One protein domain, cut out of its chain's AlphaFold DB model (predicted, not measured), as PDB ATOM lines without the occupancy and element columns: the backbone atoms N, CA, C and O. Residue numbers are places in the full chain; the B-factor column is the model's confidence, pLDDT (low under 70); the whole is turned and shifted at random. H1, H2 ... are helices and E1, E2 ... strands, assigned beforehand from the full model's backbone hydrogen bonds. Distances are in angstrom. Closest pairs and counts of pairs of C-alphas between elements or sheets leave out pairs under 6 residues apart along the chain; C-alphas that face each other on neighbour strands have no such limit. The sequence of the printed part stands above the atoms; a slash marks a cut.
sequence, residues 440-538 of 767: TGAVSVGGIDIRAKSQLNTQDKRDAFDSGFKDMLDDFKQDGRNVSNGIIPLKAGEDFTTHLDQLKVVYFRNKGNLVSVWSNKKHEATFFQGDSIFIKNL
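This is residues 440 to 538 of the 767 residues of a protein of Actinobacteria bacterium (UniProt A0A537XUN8). This rod has little regular structure: an antiparallel hairpin, E1 and E2, at one end, helix H1 along the other half, and H2 crosswise near H1. Of 99 printed residues, 36 are in named elements, ordered H1, H2, E1, E2; the class is mixed. It is compact, radius of gyration of the C-alphas 14.6 A, and spans 48 by 23 by 19 A.

Look first at E1, residues 515 to 520, and E2, residues 532 to 534: N 519 and O 533 are within hydrogen-bond range at 2.8 A. H1, residues 459 to 475, and H2, residues 500 to 509, are close but not clearly touching, about perpendicular at 80 degrees, with closest C-alphas 470 and 500 at 7.9 A. In both, every O i to N i+4 pair is within hydrogen-bond range.

Find C-alpha 459 at (146.489, 145.008, 124.709); H1 runs 24.1 A from there. E1 is 17.2 A long; E2 ends at C-alpha 534, (117.101, 152.485, 141.714).

Links H1 to H2 and E1 to E2 are long. Model confidence is low at residues 522 to 530.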
ATOM      1  N   THR A 440     129.858 144.976 143.304       83.88
ATOM      2  CA  THR A 440     130.336 143.984 142.333       83.88
ATOM      3  C   THR A 440     131.552 143.242 142.886       83.88
ATOM      4  O   THR A 440     132.317 143.788 143.682       83.88
ATOM      5  N   GLY A 441     131.797 142.028 142.386       78.81
ATOM      6  CA  GLY A 441     133.145 141.456 142.426       78.81
ATOM      7  C   GLY A 441     134.118 142.241 141.533       78.81
ATOM      8  O   GLY A 441     133.711 143.139 140.794       78.81
ATOM      9  N   ALA A 442     135.397 141.868 141.573       85.62
ATOM     10  CA  ALA A 442     136.396 142.362 140.628       85.62
ATOM     11  C   ALA A 442     136.393 141.520 139.339       85.62
ATOM     12  O   ALA A 442     136.181 140.308 139.371       85.62
ATOM     13  N   VAL A 443     136.695 142.151 138.204       89.19
ATOM     14  CA  VAL A 443     136.936 141.466 136.926       89.19
ATOM     15  C   VAL A 443     138.248 140.690 137.019       89.19
ATOM     16  O   VAL A 443     139.311 141.289 137.204       89.19
ATOM     17  N   SER A 444     138.190 139.369 136.860       89.44
ATOM     18  CA  SER A 444     139.376 138.512 136.838       89.44
ATOM     19  C   SER A 444     139.844 138.277 135.400       89.44
ATOM     20  O   SER A 444     139.074 137.819 134.560       89.44
ATOM     21  N   VAL A 445     141.112 138.575 135.105       87.00
ATOM     22  CA  VAL A 445     141.728 138.349 133.787       87.00
ATOM     23  C   VAL A 445     142.893 137.381 133.958       87.00
ATOM     24  O   VAL A 445     143.877 137.693 134.627       87.00
ATOM     25  N   GLY A 446     142.772 136.181 133.383       77.81
ATOM     26  CA  GLY A 446     143.768 135.114 133.551       77.81
ATOM     27  C   GLY A 446     143.910 134.625 135.000       77.81
ATOM     28  O   GLY A 446     145.007 134.258 135.408       77.81
ATOM     29  N   GLY A 447     142.829 134.676 135.788       81.44
ATOM     30  CA  GLY A 447     142.833 134.334 137.216       81.44
ATOM     31  C   GLY A 447     143.369 135.434 138.143       81.44
ATOM     32  O   GLY A 447     143.565 135.181 139.327       81.44
ATOM     33  N   ILE A 448     143.618 136.645 137.628       83.19
ATOM     34  CA  ILE A 448     144.101 137.792 138.408       83.19
ATOM     35  C   ILE A 448     143.028 138.882 138.451       83.19
ATOM     36  O   ILE A 448     142.664 139.443 137.417       83.19
ATOM     37  N   ASP A 449     142.588 139.240 139.658       91.12
ATOM     38  CA  ASP A 449     141.669 140.356 139.896       91.12
ATOM     39  C   ASP A 449     142.279 141.690 139.441       91.12
ATOM     40  O   ASP A 449     143.288 142.166 139.980       91.12
ATOM     41  N   ILE A 450     141.643 142.339 138.470       87.38
ATOM     42  CA  ILE A 450     142.065 143.629 137.933       87.38
ATOM     43  C   ILE A 450     141.509 144.753 138.812       87.38
ATOM     44  O   ILE A 450     140.389 145.218 138.621       87.38
ATOM     45  N   ARG A 451     142.307 145.215 139.780       88.69
ATOM     46  CA  ARG A 451     141.959 146.278 140.743       88.69
ATOM     47  C   ARG A 451     142.553 147.651 140.395       88.69
ATOM     48  O   ARG A 451     142.116 148.666 140.935       88.69
ATOM     49  N   ALA A 452     143.536 147.719 139.495       87.38
ATOM     50  CA  ALA A 452     144.223 148.953 139.102       87.38
ATOM     51  C   ALA A 452     144.572 148.992 137.603       87.38
ATOM     52  O   ALA A 452     144.985 147.989 137.021       87.38
ATOM     53  N   LYS A 453     144.507 150.185 136.984       86.31
ATOM     54  CA  LYS A 453     144.843 150.389 135.557       86.31
ATOM     55  C   LYS A 453     146.269 149.952 135.189       86.31
ATOM     56  O   LYS A 453     146.510 149.573 134.050       86.31
ATOM     57  N   SER A 454     147.201 149.960 136.143       89.38
ATOM     58  CA  SER A 454     148.581 149.482 135.964       89.38
ATOM     59  C   SER A 454     148.688 147.982 135.656       89.38
ATOM     60  O   SER A 454     149.687 147.558 135.080       89.38
ATOM     61  N   GLN A 455     147.671 147.176 135.981       87.81
ATOM     62  CA  GLN A 455     147.635 145.748 135.640       87.81
ATOM     63  C   GLN A 455     147.327 145.504 134.149       87.81
ATOM     64  O   GLN A 455     147.690 144.455 133.613       87.81
ATOM     65  N   LEU A 456     146.723 146.481 133.459       89.31
ATOM     66  CA  LEU A 456     146.320 146.418 132.047       89.31
ATOM     67  C   LEU A 456     147.462 146.782 131.081       89.31
ATOM     68  O   LEU A 456     147.318 147.607 130.174       89.31
ATOM     69  N   ASN A 457     148.631 146.182 131.309       88.62
ATOM     70  CA  ASN A 457     149.870 146.550 130.630       88.62
ATOM     71  C   ASN A 457     149.972 146.064 129.167       88.62
ATOM     72  O   ASN A 457     150.596 146.756 128.363       88.62
ATOM     73  N   THR A 458     149.315 144.964 128.781       92.00
ATOM     74  CA  THR A 458     149.215 144.508 127.372       92.00
ATOM     75  C   THR A 458     147.855 144.845 126.752       92.00
ATOM     76  O   THR A 458     146.924 145.225 127.462       92.00
ATOM     77  N   GLN A 459     147.746 144.750 125.420       91.94
ATOM     78  CA  GLN A 459     146.489 145.008 124.709       91.94
ATOM     79  C   GLN A 459     145.461 143.909 124.989       91.94
ATOM     80  O   GLN A 459     144.379 144.207 125.473       91.94
ATOM     81  N   ASP A 460     145.860 142.649 124.855       92.44
ATOM     82  CA  ASP A 460     145.062 141.458 125.180       92.44
ATOM     83  C   ASP A 460     144.470 141.502 126.603       92.44
ATOM     84  O   ASP A 460     143.322 141.114 126.804       92.44
ATOM     85  N   LYS A 461     145.193 142.049 127.594       90.44
ATOM     86  CA  LYS A 461     144.634 142.285 128.938       90.44
ATOM     87  C   LYS A 461     143.579 143.387 128.981       90.44
ATOM     88  O   LYS A 461     142.656 143.275 129.779       90.44
ATOM     89  N   ARG A 462     143.722 144.455 128.186       93.25
ATOM     90  CA  ARG A 462     142.704 145.514 128.066       93.25
ATOM     91  C   ARG A 462     141.442 144.967 127.414       93.25
ATOM     92  O   ARG A 462     140.369 145.201 127.947       93.25
ATOM     93  N   ASP A 463     141.581 144.189 126.348       94.75
ATOM     94  CA  ASP A 463     140.445 143.623 125.617       94.75
ATOM     95  C   ASP A 463     139.720 142.546 126.444       94.75
ATOM     96  O   ASP A 463     138.494 142.567 126.559       94.75
ATOM     97  N   ALA A 464     140.468 141.666 127.124       92.88
ATOM     98  CA  ALA A 464     139.901 140.692 128.059       92.88
ATOM     99  C   ALA A 464     139.247 141.355 129.286       92.88
ATOM    100  O   ALA A 464     138.206 140.890 129.750       92.88
ATOM    101  N   PHE A 465     139.819 142.452 129.799       95.94
ATOM    102  CA  PHE A 465     139.188 143.245 130.855       95.94
ATOM    103  C   PHE A 465     137.911 143.929 130.368       95.94
ATOM    104  O   PHE A 465     136.915 143.883 131.075       95.94
ATOM    105  N   ASP A 466     137.910 144.544 129.185       95.31
ATOM    106  CA  ASP A 466     136.744 145.269 128.676       95.31
ATOM    107  C   ASP A 466     135.573 144.323 128.344       95.31
ATOM    108  O   ASP A 466     134.424 144.700 128.592       95.31
ATOM    109  N   SER A 467     135.840 143.083 127.900       94.44
ATOM    110  CA  SER A 467     134.818 142.020 127.858       94.44
ATOM    111  C   SER A 467     134.356 141.656 129.266       94.44
ATOM    112  O   SER A 467     133.200 141.892 129.600       94.44
ATOM    113  N   GLY A 468     135.262 141.187 130.135       94.88
ATOM    114  CA  GLY A 468     134.905 140.711 131.475       94.88
ATOM    115  C   GLY A 468     134.231 141.769 132.358       94.88
ATOM    116  O   GLY A 468     133.430 141.433 133.224       94.88
ATOM    117  N   PHE A 469     134.502 143.054 132.119       95.69
ATOM    118  CA  PHE A 469     133.830 144.188 132.749       95.69
ATOM    119  C   PHE A 469     132.393 144.363 132.247       95.69
ATOM    120  O   PHE A 469     131.504 144.652 133.047       95.69
ATOM    121  N   LYS A 470     132.137 144.156 130.949       94.44
ATOM    122  CA  LYS A 470     130.772 144.092 130.419       94.44
ATOM    123  C   LYS A 470     130.040 142.851 130.934       94.44
ATOM    124  O   LYS A 470     128.919 142.995 131.407       94.44
ATOM    125  N   ASP A 471     130.676 141.684 130.901       92.94
ATOM    126  CA  ASP A 471     130.086 140.416 131.341       92.94
ATOM    127  C   ASP A 471     129.699 140.487 132.833       92.94
ATOM    128  O   ASP A 471     128.553 140.230 133.198       92.94
ATOM    129  N   MET A 472     130.601 140.996 133.685       94.31
ATOM    130  CA  MET A 472     130.333 141.324 135.092       94.31
ATOM    131  C   MET A 472     129.114 142.244 135.261       94.31
ATOM    132  O   MET A 472     128.306 142.027 136.162       94.31
ATOM    133  N   LEU A 473     128.961 143.272 134.419       94.62
ATOM    134  CA  LEU A 473     127.836 144.207 134.497       94.62
ATOM    135  C   LEU A 473     126.528 143.629 133.937       94.62
ATOM    136  O   LEU A 473     125.459 143.999 134.428       94.62
ATOM    137  N   ASP A 474     126.569 142.720 132.966       92.75
ATOM    138  CA  ASP A 474     125.383 142.016 132.469       92.75
ATOM    139  C   ASP A 474     124.900 140.949 133.476       92.75
ATOM    140  O   ASP A 474     123.686 140.761 133.638       92.75
ATOM    141  N   ASP A 475     125.819 140.308 134.210       90.06
ATOM    142  CA  ASP A 475     125.529 139.285 135.226       90.06
ATOM    143  C   ASP A 475     125.346 139.798 136.664       90.06
ATOM    144  O   ASP A 475     124.832 139.052 137.499       90.06
ATOM    145  N   PHE A 476     125.654 141.063 136.970       91.38
ATOM    146  CA  PHE A 476     125.426 141.636 138.303       91.38
ATOM    147  C   PHE A 476     123.924 141.727 138.631       91.38
ATOM    148  O   PHE A 476     123.213 142.666 138.251       91.38
ATOM    149  N   LYS A 477     123.429 140.693 139.320       87.00
ATOM    150  CA  LYS A 477     122.009 140.404 139.536       87.00
ATOM    151  C   LYS A 477     121.707 140.162 141.017       87.00
ATOM    152  O   LYS A 477     122.401 139.399 141.677       87.00
ATOM    153  N   GLN A 478     120.609 140.737 141.505       80.56
ATOM    154  CA  GLN A 478     119.963 140.360 142.769       80.56
ATOM    155  C   GLN A 478     118.596 139.758 142.422       80.56
ATOM    156  O   GLN A 478     117.852 140.338 141.632       80.56
ATOM    157  N   ASP A 479     118.272 138.587 142.976       77.88
ATOM    158  CA  ASP A 479     116.979 137.899 142.804       77.88
ATOM    159  C   ASP A 479     116.532 137.803 141.328       77.88
ATOM    160  O   ASP A 479     115.397 138.097 140.954       77.88
ATOM    161  N   GLY A 480     117.483 137.461 140.451       79.06
ATOM    162  CA  GLY A 480     117.292 137.341 139.001       79.06
ATOM    163  C   GLY A 480     117.135 138.664 138.232       79.06
ATOM    164  O   GLY A 480     117.053 138.641 137.006       79.06
ATOM    165  N   ARG A 481     117.100 139.821 138.902       82.88
ATOM    166  CA  ARG A 481     117.084 141.155 138.280       82.88
ATOM    167  C   ARG A 481     118.509 141.694 138.140       82.88
ATOM    168  O   ARG A 481     119.203 141.814 139.143       82.88
ATOM    169  N   ASN A 482     118.909 142.122 136.937       88.69
ATOM    170  CA  ASN A 482     120.135 142.911 136.758       88.69
ATOM    171  C   ASN A 482     120.017 144.253 137.510       88.69
ATOM    172  O   ASN A 482     119.010 144.963 137.387       88.69
ATOM    173  N   VAL A 483     121.041 144.586 138.298       91.00
ATOM    174  CA  VAL A 483     121.091 145.799 139.124       91.00
ATOM    175  C   VAL A 483     122.146 146.812 138.671       91.00
ATOM    176  O   VAL A 483     122.228 147.882 139.269       91.00
ATOM    177  N   SER A 484     122.883 146.572 137.583       92.94
ATOM    178  CA  SER A 484     123.936 147.479 137.088       92.94
ATOM    179  C   SER A 484     123.438 148.881 136.741       92.94
ATOM    180  O   SER A 484     124.146 149.866 136.937       92.94
ATOM    181  N   ASN A 485     122.174 149.020 136.338       92.81
ATOM    182  CA  ASN A 485     121.566 150.334 136.119       92.81
ATOM    183  C   ASN A 485     121.337 151.168 137.394       92.81
ATOM    184  O   ASN A 485     121.039 152.359 137.290       92.81
ATOM    185  N   GLY A 486     121.509 150.585 138.581       91.25
ATOM    186  CA  GLY A 486     121.556 151.297 139.859       91.25
ATOM    187  C   GLY A 486     122.956 151.703 140.315       91.25
ATOM    188  O   GLY A 486     123.064 152.281 141.396       91.25
ATOM    189  N   ILE A 487     124.010 151.407 139.538       93.69
ATOM    190  CA  ILE A 487     125.393 151.694 139.933       93.69
ATOM    191  C   ILE A 487     125.633 153.196 140.081       93.69
ATOM    192  O   ILE A 487     125.326 153.993 139.194       93.69
ATOM    193  N   ILE A 488     126.237 153.579 141.199       90.62
ATOM    194  CA  ILE A 488     126.725 154.930 141.456       90.62
ATOM    195  C   ILE A 488     128.057 155.103 140.700       90.62
ATOM    196  O   ILE A 488     128.922 154.234 140.808       90.62
ATOM    197  N   PRO A 489     128.260 156.188 139.924       88.00
ATOM    198  CA  PRO A 489     127.533 157.456 139.953       88.00
ATOM    199  C   PRO A 489     126.647 157.684 138.714       88.00
ATOM    200  O   PRO A 489     126.586 158.807 138.207       88.00
ATOM    201  N   LEU A 490     125.987 156.649 138.177       91.44
ATOM    202  CA  LEU A 490     125.007 156.856 137.105       91.44
ATOM    203  C   LEU A 490     123.873 157.757 137.617       91.44
ATOM    204  O   LEU A 490     123.369 157.573 138.727       91.44
ATOM    205  N   LYS A 491     123.435 158.703 136.790       89.81
ATOM    206  CA  LYS A 491     122.327 159.623 137.096       89.81
ATOM    207  C   LYS A 491     120.988 159.084 136.583       89.81
ATOM    208  O   LYS A 491     120.922 158.039 135.926       89.81
ATOM    209  N   ALA A 492     119.906 159.798 136.893       87.81
ATOM    210  CA  ALA A 492     118.587 159.536 136.326       87.81
ATOM    211  C   ALA A 492     118.650 159.540 134.787       87.81
ATOM    212  O   ALA A 492     119.161 160.485 134.192       87.81
ATOM    213  N   GLY A 493     118.148 158.478 134.152       87.12
ATOM    214  CA  GLY A 493     118.175 158.312 132.692       87.12
ATOM    215  C   GLY A 493     119.504 157.830 132.083       87.12
ATOM    216  O   GLY A 493     119.496 157.415 130.930       87.12
ATOM    217  N   GLU A 494     120.615 157.816 132.827       93.12
ATOM    218  CA  GLU A 494     121.868 157.185 132.370       93.12
ATOM    219  C   GLU A 494     121.749 155.650 132.448       93.12
ATOM    220  O   GLU A 494     121.136 155.126 133.384       93.12
ATOM    221  N   ASP A 495     122.351 154.922 131.505       90.56
ATOM    222  CA  ASP A 495     122.349 153.450 131.450       90.56
ATOM    223  C   ASP A 495     123.784 152.891 131.451       90.56
ATOM    224  O   ASP A 495     124.677 153.476 130.831       90.56
ATOM    225  N   PHE A 496     124.023 151.768 132.137       92.56
ATOM    226  CA  PHE A 496     125.369 151.200 132.295       92.56
ATOM    227  C   PHE A 496     126.039 150.857 130.955       92.56
ATOM    228  O   PHE A 496     127.241 151.071 130.811       92.56
ATOM    229  N   THR A 497     125.271 150.406 129.958       90.94
ATOM    230  CA  THR A 497     125.778 150.022 128.628       90.94
ATOM    231  C   THR A 497     126.308 151.211 127.826       90.94
ATOM    232  O   THR A 497     127.213 151.052 127.011       90.94
ATOM    233  N   THR A 498     125.785 152.413 128.083       92.75
ATOM    234  CA  THR A 498     126.175 153.661 127.401       92.75
ATOM    235  C   THR A 498     127.196 154.485 128.189       92.75
ATOM    236  O   THR A 498     127.774 155.419 127.643       92.75
ATOM    237  N   HIS A 499     127.456 154.126 129.451       94.44
ATOM    238  CA  HIS A 499     128.322 154.870 130.376       94.44
ATOM    239  C   HIS A 499     129.500 154.023 130.898       94.44
ATOM    240  O   HIS A 499     130.074 154.327 131.946       94.44
ATOM    241  N   LEU A 500     129.894 152.973 130.164       93.44
ATOM    242  CA  LEU A 500     130.937 152.024 130.577       93.44
ATOM    243  C   LEU A 500     132.250 152.708 130.992       93.44
ATOM    244  O   LEU A 500     132.810 152.340 132.017       93.44
ATOM    245  N   ASP A 501     132.726 153.735 130.282       91.69
ATOM    246  CA  ASP A 501     133.991 154.399 130.640       91.69
ATOM    247  C   ASP A 501     133.896 155.254 131.921       91.69
ATOM    248  O   ASP A 501     134.850 155.303 132.703       91.69
ATOM    249  N   GLN A 502     132.731 155.856 132.200       90.62
ATOM    250  CA  GLN A 502     132.431 156.511 133.485       90.62
ATOM    251  C   GLN A 502     132.445 155.480 134.625       90.62
ATOM    252  O   GLN A 502     133.009 155.744 135.689       90.62
ATOM    253  N   LEU A 503     131.902 154.282 134.384       92.88
ATOM    254  CA  LEU A 503     131.952 153.177 135.341       92.88
ATOM    255  C   LEU A 503     133.378 152.637 135.531       92.88
ATOM    256  O   LEU A 503     133.800 152.474 136.673       92.88
ATOM    257  N   LYS A 504     134.171 152.454 134.464       92.44
ATOM    258  CA  LYS A 504     135.589 152.050 134.559       92.44
ATOM    259  C   LYS A 504     136.396 153.027 135.421       92.44
ATOM    260  O   LYS A 504     137.230 152.598 136.217       92.44
ATOM    261  N   VAL A 505     136.166 154.341 135.304       89.12
ATOM    262  CA  VAL A 505     136.845 155.348 136.148       89.12
ATOM    263  C   VAL A 505     136.581 155.108 137.638       89.12
ATOM    264  O   VAL A 505     137.530 155.139 138.423       89.12
ATOM    265  N   VAL A 506     135.335 154.831 138.026       87.56
ATOM    266  CA  VAL A 506     134.974 154.594 139.434       87.56
ATOM    267  C   VAL A 506     135.401 153.207 139.909       87.56
ATOM    268  O   VAL A 506     135.986 153.101 140.981       87.56
ATOM    269  N   TYR A 507     135.263 152.174 139.078       89.62
ATOM    270  CA  TYR A 507     135.771 150.821 139.331       89.62
ATOM    271  C   TYR A 507     137.259 150.837 139.729       89.62
ATOM    272  O   TYR A 507     137.643 150.279 140.756       89.62
ATOM    273  N   PHE A 508     138.107 151.554 138.978       85.50
ATOM    274  CA  PHE A 508     139.539 151.660 139.291       85.50
ATOM    275  C   PHE A 508     139.863 152.565 140.491       85.50
ATOM    276  O   PHE A 508     140.899 152.370 141.134       85.50
ATOM    277  N   ARG A 509     139.002 153.538 140.818       82.12
ATOM    278  CA  ARG A 509     139.110 154.321 142.061       82.12
ATOM    279  C   ARG A 509     138.830 153.424 143.271       82.12
ATOM    280  O   ARG A 509     139.662 153.331 144.173       82.12
ATOM    281  N   ASN A 510     137.742 152.664 143.194       78.69
ATOM    282  CA  ASN A 510     137.230 151.743 144.206       78.69
ATOM    283  C   ASN A 510     137.940 150.371 144.242       78.69
ATOM    284  O   ASN A 510     137.428 149.429 144.838       78.69
ATOM    285  N   LYS A 511     139.108 150.226 143.600       82.69
ATOM    286  CA  LYS A 511     139.927 148.993 143.604       82.69
ATOM    287  C   LYS A 511     139.205 147.728 143.106       82.69
ATOM    288  O   LYS A 511     139.534 146.629 143.541       82.69
ATOM    289  N   GLY A 512     138.285 147.880 142.159       84.25
ATOM    290  CA  GLY A 512     137.562 146.782 141.514       84.25
ATOM    291  C   GLY A 512     136.082 146.658 141.886       84.25
ATOM    292  O   GLY A 512     135.398 145.823 141.308       84.25
ATOM    293  N   ASN A 513     135.570 147.492 142.797       83.75
ATOM    294  CA  ASN A 513     134.212 147.343 143.323       83.75
ATOM    295  C   ASN A 513     133.302 148.498 142.856       83.75
ATOM    296  O   ASN A 513     133.563 149.669 143.138       83.75
ATOM    297  N   LEU A 514     132.205 148.196 142.159       89.50
ATOM    298  CA  LEU A 514     131.138 149.156 141.848       89.50
ATOM    299  C   LEU A 514     129.937 148.918 142.762       89.50
ATOM    300  O   LEU A 514     129.570 147.771 142.991       89.50
ATOM    301  N   VAL A 515     129.295 149.984 143.250       90.06
ATOM    302  CA  VAL A 515     128.128 149.863 144.142       90.06
ATOM    303  C   VAL A 515     126.848 150.220 143.414       90.06
ATOM    304  O   VAL A 515     126.729 151.328 142.895       90.06
ATOM    305  N   SER A 516     125.877 149.308 143.420       90.31
ATOM    306  CA  SER A 516     124.498 149.587 143.011       90.31
ATOM    307  C   SER A 516     123.588 149.723 144.220       90.31
ATOM    308  O   SER A 516     123.706 148.936 145.156       90.31
ATOM    309  N   VAL A 517     122.679 150.704 144.183       88.25
ATOM    310  CA  VAL A 517     121.742 150.977 145.283       88.25
ATOM    311  C   VAL A 517     120.302 151.108 144.774       88.25
ATOM    312  O   VAL A 517     120.001 151.863 143.837       88.25
ATOM    313  N   TRP A 518     119.379 150.389 145.412       88.38
ATOM    314  CA  TRP A 518     117.945 150.396 145.097       88.38
ATOM    315  C   TRP A 518     117.063 150.278 146.344       88.38
ATOM    316  O   TRP A 518     117.535 150.084 147.458       88.38
ATOM    317  N   SER A 519     115.755 150.401 146.136       86.00
ATOM    318  CA  SER A 519     114.700 150.262 147.140       86.00
ATOM    319  C   SER A 519     113.494 149.501 146.566       86.00
ATOM    320  O   SER A 519     113.435 149.251 145.360       86.00
ATOM    321  N   ASN A 520     112.516 149.146 147.401       82.62
ATOM    322  CA  ASN A 520     111.173 148.730 146.991       82.62
ATOM    323  C   ASN A 520     110.262 149.974 146.881       82.62
ATOM    324  O   ASN A 520     110.189 150.778 147.812       82.62
ATOM    325  N   LYS A 521     109.513 150.120 145.775       77.31
ATOM    326  CA  LYS A 521     108.516 151.196 145.575       77.31
ATOM    327  C   LYS A 521     107.502 151.301 146.725       77.31
ATOM    328  O   LYS A 521     106.973 152.383 146.954       77.31
ATOM    329  N   LYS A 522     107.227 150.214 147.448       69.19
ATOM    330  CA  LYS A 522     106.172 150.109 148.471       69.19
ATOM    331  C   LYS A 522     106.572 150.534 149.894       69.19
ATOM    332  O   LYS A 522     105.777 150.342 150.799       69.19
ATOM    333  N   HIS A 523     107.768 151.097 150.115       67.56
ATOM    334  CA  HIS A 523     108.334 151.387 151.456       67.56
ATOM    335  C   HIS A 523     108.625 150.164 152.353       67.56
ATOM    336  O   HIS A 523     109.152 150.337 153.448       67.56
ATOM    337  N   GLU A 524     108.330 148.942 151.913       66.31
ATOM    338  CA  GLU A 524     108.537 147.715 152.691       66.31
ATOM    339  C   GLU A 524     110.032 147.362 152.830       66.31
ATOM    340  O   GLU A 524     110.827 147.617 151.923       66.31
ATOM    341  N   ALA A 525     110.406 146.711 153.938       62.25
ATOM    342  CA  ALA A 525     111.743 146.131 154.137       62.25
ATOM    343  C   ALA A 525     111.955 144.814 153.354       62.25
ATOM    344  O   ALA A 525     113.068 144.303 153.273       62.25
ATOM    345  N   THR A 526     110.889 144.248 152.782       64.56
ATOM    346  CA  THR A 526     110.934 143.087 151.885       64.56
ATOM    347  C   THR A 526     111.172 143.528 150.444       64.56
ATOM    348  O   THR A 526     110.506 144.442 149.953       64.56
ATOM    349  N   PHE A 527     112.081 142.857 149.734       67.06
ATOM    350  CA  PHE A 527     112.438 143.193 148.353       67.06
ATOM    351  C   PHE A 527     111.804 142.218 147.363       67.06
ATOM    352  O   PHE A 527     111.871 141.005 147.536       67.06
ATOM    353  N   PHE A 528     111.192 142.762 146.308       65.25
ATOM    354  CA  PHE A 528     110.500 141.985 145.282       65.25
ATOM    355  C   PHE A 528     110.997 142.332 143.872       65.25
ATOM    356  O   PHE A 528     111.349 143.478 143.555       65.25
ATOM    357  N   GLN A 529     111.003 141.320 143.004       64.44
ATOM    358  CA  GLN A 529     111.356 141.445 141.593       64.44
ATOM    359  C   GLN A 529     110.281 142.280 140.865       64.44
ATOM    360  O   GLN A 529     109.090 142.019 140.995       64.44
ATOM    361  N   GLY A 530     110.686 143.318 140.124       68.62
ATOM    362  CA  GLY A 530     109.783 144.234 139.398       68.62
ATOM    363  C   GLY A 530     109.281 145.451 140.200       68.62
ATOM    364  O   GLY A 530     109.244 146.568 139.671       68.62
ATOM    365  N   ASP A 531     108.997 145.294 141.494       76.69
ATOM    366  CA  ASP A 531     108.583 146.404 142.376       76.69
ATOM    367  C   ASP A 531     109.747 147.276 142.875       76.69
ATOM    368  O   ASP A 531     109.540 148.316 143.493       76.69
ATOM    369  N   SER A 532     110.988 146.914 142.566       81.06
ATOM    370  CA  SER A 532     112.184 147.654 142.981       81.06
ATOM    371  C   SER A 532     112.510 148.867 142.080       81.06
ATOM    372  O   SER A 532     112.267 148.855 140.867       81.06
ATOM    373  N   ILE A 533     113.096 149.922 142.654       87.25
ATOM    374  CA  ILE A 533     113.478 151.188 142.001       87.25
ATOM    375  C   ILE A 533     114.904 151.599 142.409       87.25
ATOM    376  O   ILE A 533     115.262 151.528 143.579       87.25
ATOM    377  N   PHE A 534     115.734 152.012 141.448       89.81
ATOM    378  CA  PHE A 534     117.101 152.485 141.714       89.81
ATOM    379  C   PHE A 534     117.078 153.868 142.383       89.81
ATOM    380  O   PHE A 534     116.297 154.720 141.957       89.81
ATOM    381  N   ILE A 535     117.945 154.124 143.373       87.00
ATOM    382  CA  ILE A 535     117.886 155.363 144.185       87.00
ATOM    383  C   ILE A 535     118.031 156.628 143.324       87.00
ATOM    384  O   ILE A 535     117.307 157.604 143.515       87.00
ATOM    385  N   LYS A 536     118.877 156.572 142.289       87.62
ATOM    386  CA  LYS A 536     119.055 157.647 141.296       87.62
ATOM    387  C   LYS A 536     117.772 158.062 140.551       87.62
ATOM    388  O   LYS A 536     117.731 159.152 139.993       87.62
ATOM    389  N   ASN A 537     116.754 157.196 140.514       89.50
ATOM    390  CA  ASN A 537     115.490 157.395 139.797       89.50
ATOM    391  C   ASN A 537     114.323 157.771 140.736       89.50
ATOM    392  O   ASN A 537     113.180 157.829 140.279       89.50
ATOM    393  N   LEU A 538     114.567 157.995 142.034       88.25
ATOM    394  CA  LEU A 538     113.508 158.367 142.975       88.25
ATOM    395  C   LEU A 538     112.911 159.741 142.648       88.25
ATOM    396  O   LEU A 538     113.616 160.737 142.472       88.25
TER     397      LEU A 538